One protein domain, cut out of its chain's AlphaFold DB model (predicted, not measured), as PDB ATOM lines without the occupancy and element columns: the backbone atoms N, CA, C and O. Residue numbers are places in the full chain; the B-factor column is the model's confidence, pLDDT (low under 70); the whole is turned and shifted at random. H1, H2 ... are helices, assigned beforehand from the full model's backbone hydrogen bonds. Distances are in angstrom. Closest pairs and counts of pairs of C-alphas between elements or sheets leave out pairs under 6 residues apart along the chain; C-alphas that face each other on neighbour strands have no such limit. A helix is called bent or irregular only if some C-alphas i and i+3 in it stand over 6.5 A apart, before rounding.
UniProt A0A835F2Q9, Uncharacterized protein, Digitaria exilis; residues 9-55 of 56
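This is residues 9 to 55 of the 56 residues of an uncharacterized protein of Digitaria exilis (UniProt A0A835F2Q9). One long helix, H1, with a bend near its beginning, makes most of the length of this model, and two short helices, H2 and H3, form a small L-shaped foot beyond its far end. There is no packed core: the foot does not fold back along H1, and no helix touches another. The printed part has 47 residues with three named helices, in the order H1, H2, H3, and no named strand; its class is all helix. It is extended, with a radius of gyration of the C-alphas of 18.6 A, and its outline is a rod that spans 57 by 18 by 10 A.

Start at C-alpha 9 at (132.242, 138.215, 62.014), where H1, residues 9 to 37, begins. By its hydrogen bonds it was assigned as one helix, but it is bent: look at C-alphas 17 and 20, which are 7.4 A apart, where a regular helix has about 5 A. Its first arm, H1a, takes residues 9 to 17 and is 12.6 A long from first to last C-alpha. Its second arm, H1b, takes residues 20 to 37 and runs 25.4 A to C-alpha 37 at (102.499, 159.162, 79.312). Go on to H2, residues 41 to 46, which measures 8.7 A. H3, residues 48 to 54, measures 10.1 A and ends at C-alpha 54 at (98.497, 158.984, 100.020).

Begin at the bend, where the lines of H1a and H1b stand at a steep tilt of 54 degrees. Past Ala 37 a tight link of three residues leads to H2, yet H1b and H2 are apart, with no C-alpha of the one within 8 A of the other. At Ser 47 you find the tight link of one residue from H2 to H3. These two are close but not clearly touching, with 2 pairs of C-alphas within 8 A; the closest are those of Leu 44 and Val 50, 6.4 A apart. Their lines are about perpendicular, at 74 degrees. H3 is apart from both H1a and H1b, and H1a is apart from H2. In H1a, H1b, H2 and H3 every O i to N i+4 pair is within hydrogen-bond range.

Compare the first and last printed C-alphas, those of Val 9 and Lys 55: they are the two farthest apart, at 57.9 A. Residues 9 to 55 stand free, and the printed part has no cut. No link is long. In the B-factor column the mean pLDDT of the printed part is 87.4; look at residue 41, in H2, for the one value under 70.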
ATOM      1  N   VAL A   9     132.836 139.559  62.025       89.88
ATOM      2  CA  VAL A   9     132.242 138.215  62.014       89.88
ATOM      3  C   VAL A   9     131.440 137.970  63.290       89.88
ATOM      4  O   VAL A   9     130.299 137.504  63.213       89.88
ATOM      5  N   PHE A  10     131.996 138.328  64.450       88.38
ATOM      6  CA  PHE A  10     131.299 138.221  65.730       88.38
ATOM      7  C   PHE A  10     130.063 139.113  65.781       88.38
ATOM      8  O   PHE A  10     128.982 138.615  66.088       88.38
ATOM      9  N   PHE A  11     130.179 140.388  65.398       90.75
ATOM     10  CA  PHE A  11     129.034 141.294  65.373       90.75
ATOM     11  C   PHE A  11     127.952 140.809  64.419       90.75
ATOM     12  O   PHE A  11     126.791 140.765  64.803       90.75
ATOM     13  N   ARG A  12     128.298 140.369  63.204       91.25
ATOM     14  CA  ARG A  12     127.298 139.865  62.252       91.25
ATOM     15  C   ARG A  12     126.565 138.633  62.783       91.25
ATOM     16  O   ARG A  12     125.355 138.507  62.592       91.25
ATOM     17  N   ARG A  13     127.292 137.726  63.441       92.25
ATOM     18  CA  ARG A  13     126.727 136.506  64.030       92.25
ATOM     19  C   ARG A  13     125.838 136.818  65.230       92.25
ATOM     20  O   ARG A  13     124.715 136.323  65.284       92.25
ATOM     21  N   GLU A  14     126.318 137.641  66.154       92.50
ATOM     22  CA  GLU A  14     125.592 137.961  67.380       92.50
ATOM     23  C   GLU A  14     124.402 138.877  67.102       92.50
ATOM     24  O   GLU A  14     123.316 138.652  67.628       92.50
ATOM     25  N   TRP A  15     124.547 139.827  66.175       92.25
ATOM     26  CA  TRP A  15     123.444 140.656  65.696       92.25
ATOM     27  C   TRP A  15     122.334 139.804  65.081       92.25
ATOM     28  O   TRP A  15     121.173 139.953  65.447       92.25
ATOM     29  N   LYS A  16     122.665 138.827  64.223       91.56
ATOM     30  CA  LYS A  16     121.659 137.921  63.641       91.56
ATOM     31  C   LYS A  16     120.882 137.136  64.707       91.56
ATOM     32  O   LYS A  16     119.723 136.802  64.472       91.56
ATOM     33  N   ARG A  17     121.501 136.837  65.850       92.81
ATOM     34  CA  ARG A  17     120.886 136.051  66.925       92.81
ATOM     35  C   ARG A  17     120.116 136.912  67.930       92.81
ATOM     36  O   ARG A  17     119.054 136.495  68.377       92.81
ATOM     37  N   ASN A  18     120.611 138.113  68.233       93.81
ATOM     38  CA  ASN A  18     120.090 138.950  69.317       93.81
ATOM     39  C   ASN A  18     119.225 140.127  68.845       93.81
ATOM     40  O   ASN A  18     118.534 140.723  69.670       93.81
ATOM     41  N   TRP A  19     119.206 140.461  67.547       93.94
ATOM     42  CA  TRP A  19     118.376 141.566  67.049       93.94
ATOM     43  C   TRP A  19     116.886 141.458  67.427       93.94
ATOM     44  O   TRP A  19     116.324 142.498  67.773       93.94
ATOM     45  N   PRO A  20     116.237 140.267  67.477       95.12
ATOM     46  CA  PRO A  20     114.827 140.192  67.855       95.12
ATOM     47  C   PRO A  20     114.603 140.596  69.316       95.12
ATOM     48  O   PRO A  20     113.570 141.178  69.633       95.12
ATOM     49  N   PHE A  21     115.578 140.345  70.199       95.25
ATOM     50  CA  PHE A  21     115.515 140.778  71.596       95.25
ATOM     51  C   PHE A  21     115.604 142.297  71.715       95.25
ATOM     52  O   PHE A  21     114.834 142.888  72.464       95.25
ATOM     53  N   LEU A  22     116.497 142.938  70.954       95.06
ATOM     54  CA  LEU A  22     116.607 144.400  70.930       95.06
ATOM     55  C   LEU A  22     115.328 145.043  70.387       95.06
ATOM     56  O   LEU A  22     114.828 146.007  70.963       95.06
ATOM     57  N   THR A  23     114.767 144.480  69.314       96.38
ATOM     58  CA  THR A  23     113.489 144.933  68.759       96.38
ATOM     59  C   THR A  23     112.351 144.750  69.760       96.38
ATOM     60  O   THR A  23     111.596 145.690  69.990       96.38
ATOM     61  N   GLY A  24     112.252 143.583  70.403       96.88
ATOM     62  CA  GLY A  24     111.252 143.323  71.439       96.88
ATOM     63  C   GLY A  24     111.374 144.291  72.614       96.88
ATOM     64  O   GLY A  24     110.391 144.919  72.993       96.88
ATOM     65  N   PHE A  25     112.590 144.495  73.124       96.88
ATOM     66  CA  PHE A  25     112.869 145.443  74.201       96.88
ATOM     67  C   PHE A  25     112.456 146.875  73.835       96.88
ATOM     68  O   PHE A  25     111.794 147.547  74.626       96.88
ATOM     69  N   ALA A  26     112.778 147.328  72.619       97.00
ATOM     70  CA  ALA A  26     112.391 148.652  72.141       97.00
ATOM     71  C   ALA A  26     110.864 148.807  72.035       97.00
ATOM     72  O   ALA A  26     110.320 149.824  72.465       97.00
ATOM     73  N   ILE A  27     110.162 147.794  71.514       97.62
ATOM     74  CA  ILE A  27     108.695 147.800  71.409       97.62
ATOM     75  C   ILE A  27     108.058 147.835  72.800       97.62
ATOM     76  O   ILE A  27     107.181 148.660  73.051       97.62
ATOM     77  N   THR A  28     108.507 146.981  73.723       96.88
ATOM     78  CA  THR A  28     107.992 146.955  75.097       96.88
ATOM     79  C   THR A  28     108.234 148.287  75.803       96.88
ATOM     80  O   THR A  28     107.308 148.832  76.400       96.88
ATOM     81  N   GLY A  29     109.438 148.855  75.686       95.88
ATOM     82  CA  GLY A  29     109.756 150.168  76.244       95.88
ATOM     83  C   GLY A  29     108.867 151.275  75.676       95.88
ATOM     84  O   GLY A  29     108.354 152.103  76.431       95.88
ATOM     85  N   PHE A  30     108.614 151.260  74.365       96.00
ATOM     86  CA  PHE A  30     107.701 152.205  73.723       96.00
ATOM     87  C   PHE A  30     106.267 152.067  74.241       96.00
ATOM     88  O   PHE A  30     105.652 153.075  74.583       96.00
ATOM     89  N   LEU A  31     105.745 150.841  74.348       95.56
ATOM     90  CA  LEU A  31     104.399 150.590  74.868       95.56
ATOM     91  C   LEU A  31     104.253 151.073  76.311       95.56
ATOM     92  O   LEU A  31     103.324 151.822  76.600       95.56
ATOM     93  N   ILE A  32     105.194 150.716  77.189       93.88
ATOM     94  CA  ILE A  32     105.189 151.165  78.587       93.88
ATOM     95  C   ILE A  32     105.233 152.691  78.643       93.88
ATOM     96  O   ILE A  32     104.388 153.297  79.288       93.88
ATOM     97  N   THR A  33     106.146 153.324  77.901       93.88
ATOM     98  CA  THR A  33     106.265 154.790  77.867       93.88
ATOM     99  C   THR A  33     104.972 155.444  77.397       93.88
ATOM    100  O   THR A  33     104.526 156.430  77.979       93.88
ATOM    101  N   LYS A  34     104.336 154.891  76.360       91.88
ATOM    102  CA  LYS A  34     103.054 155.383  75.854       91.88
ATOM    103  C   LYS A  34     101.939 155.226  76.879       91.88
ATOM    104  O   LYS A  34     101.162 156.160  77.036       91.88
ATOM    105  N   MET A  35     101.854 154.092  77.567       89.88
ATOM    106  CA  MET A  35     100.865 153.887  78.626       89.88
ATOM    107  C   MET A  35     101.097 154.865  79.778       89.88
ATOM    108  O   MET A  35     100.172 155.562  80.176       89.88
ATOM    109  N   THR A  36     102.342 154.991  80.243       86.00
ATOM    110  CA  THR A  36     102.707 155.904  81.329       86.00
ATOM    111  C   THR A  36     102.427 157.362  80.979       86.00
ATOM    112  O   THR A  36     101.881 158.084  81.803       86.00
ATOM    113  N   ALA A  37     102.747 157.793  79.758       85.50
ATOM    114  CA  ALA A  37     102.499 159.162  79.312       85.50
ATOM    115  C   ALA A  37     101.005 159.491  79.131       85.50
ATOM    116  O   ALA A  37     100.647 160.663  79.156       85.50
ATOM    117  N   ASN A  38     100.148 158.484  78.928       81.38
ATOM    118  CA  ASN A  38      98.699 158.671  78.811       81.38
ATOM    119  C   ASN A  38      97.956 158.532  80.147       81.38
ATOM    120  O   ASN A  38      96.742 158.711  80.155       81.38
ATOM    121  N   PHE A  39      98.630 158.229  81.263       79.06
ATOM    122  CA  PHE A  39      97.957 158.248  82.560       79.06
ATOM    123  C   PHE A  39      97.561 159.677  82.920       79.06
ATOM    124  O   PHE A  39      98.411 160.556  83.078       79.06
ATOM    125  N   THR A  40      96.259 159.901  83.048       75.38
ATOM    126  CA  THR A  40      95.702 161.200  83.419       75.38
ATOM    127  C   THR A  40      95.569 161.322  84.936       75.38
ATOM    128  O   THR A  40      95.586 160.334  85.676       75.38
ATOM    129  N   GLU A  41      95.402 162.546  85.440       68.31
ATOM    130  CA  GLU A  41      95.142 162.767  86.868       68.31
ATOM    131  C   GLU A  41      93.863 162.069  87.356       68.31
ATOM    132  O   GLU A  41      93.759 161.729  88.534       68.31
ATOM    133  N   GLU A  42      92.893 161.842  86.469       70.94
ATOM    134  CA  GLU A  42      91.648 161.132  86.770       70.94
ATOM    135  C   GLU A  42      91.892 159.632  86.986       70.94
ATOM    136  O   GLU A  42      91.379 159.062  87.952       70.94
ATOM    137  N   ASP A  43      92.758 159.010  86.181       77.88
ATOM    138  CA  ASP A  43      93.174 157.611  86.362       77.88
ATOM    139  C   ASP A  43      93.931 157.415  87.682       77.88
ATOM    140  O   ASP A  43      93.723 156.441  88.410       77.88
ATOM    141  N   LEU A  44      94.779 158.384  88.033       76.00
ATOM    142  CA  LEU A  44      95.517 158.386  89.295       76.00
ATOM    143  C   LEU A  44      94.586 158.572  90.498       76.00
ATOM    144  O   LEU A  44      94.781 157.920  91.524       76.00
ATOM    145  N   LYS A  45      93.557 159.421  90.381       73.81
ATOM    146  CA  LYS A  45      92.547 159.633  91.431       73.81
ATOM    147  C   LYS A  45      91.667 158.408  91.641       73.81
ATOM    148  O   LYS A  45      91.284 158.165  92.778       73.81
ATOM    149  N   ASN A  46      91.387 157.625  90.601       78.19
ATOM    150  CA  ASN A  46      90.584 156.400  90.696       78.19
ATOM    151  C   ASN A  46      91.408 155.154  91.065       78.19
ATOM    152  O   ASN A  46      90.850 154.097  91.366       78.19
ATOM    153  N   SER A  47      92.738 155.262  91.081       80.50
ATOM    154  CA  SER A  47      93.620 154.157  91.439       80.50
ATOM    155  C   SER A  47      93.620 153.904  92.949       80.50
ATOM    156  O   SER A  47      94.170 154.682  93.732       80.50
ATOM    157  N   LYS A  48      93.071 152.751  93.359       83.50
ATOM    158  CA  LYS A  48      93.099 152.272  94.754       83.50
ATOM    159  C   LYS A  48      94.521 152.260  95.332       83.50
ATOM    160  O   LYS A  48      94.714 152.591  96.494       83.50
ATOM    161  N   PHE A  49      95.518 151.932  94.510       85.12
ATOM    162  CA  PHE A  49      96.926 151.917  94.910       85.12
ATOM    163  C   PHE A  49      97.440 153.315  95.300       85.12
ATOM    164  O   PHE A  49      98.040 153.479  96.360       85.12
ATOM    165  N   VAL A  50      97.165 154.334  94.478       81.94
ATOM    166  CA  VAL A  50      97.589 155.724  94.735       81.94
ATOM    167  C   VAL A  50      96.900 156.290  95.978       81.94
ATOM    168  O   VAL A  50      97.522 157.010  96.756       81.94
ATOM    169  N   GLN A  51      95.624 155.956  96.177       81.62
ATOM    170  CA  GLN A  51      94.857 156.418  97.333       81.62
ATOM    171  C   GLN A  51      95.395 155.860  98.656       81.62
ATOM    172  O   GLN A  51      95.562 156.625  99.603       81.62
ATOM    173  N   GLU A  52      95.701 154.560  98.722       85.00
ATOM    174  CA  GLU A  52      96.275 153.937  99.925       85.00
ATOM    175  C   GLU A  52      97.660 154.522 100.253       85.00
ATOM    176  O   GLU A  52      97.949 154.834 101.406       85.00
ATOM    177  N   HIS A  53      98.490 154.782  99.237       83.25
ATOM    178  CA  HIS A  53      99.815 155.387  99.421       83.25
ATOM    179  C   HIS A  53      99.798 156.882  99.779       83.25
ATOM    180  O   HIS A  53     100.803 157.385 100.268       83.25
ATOM    181  N   LYS A  54      98.690 157.598  99.548       72.06
ATOM    182  CA  LYS A  54      98.497 158.984 100.020       72.06
ATOM    183  C   LYS A  54      97.986 159.074 101.460       72.06
ATOM    184  O   LYS A  54      97.953 160.168 102.015       72.06
ATOM    185  N   LYS A  55      97.482 157.968 102.012       70.25
ATOM    186  CA  LYS A  55      96.818 157.927 103.323       70.25
ATOM    187  C   LYS A  55      97.801 157.770 104.489       70.25
ATOM    188  O   LYS A  55      97.405 157.999 105.631       70.25
TER     189      LYS A  55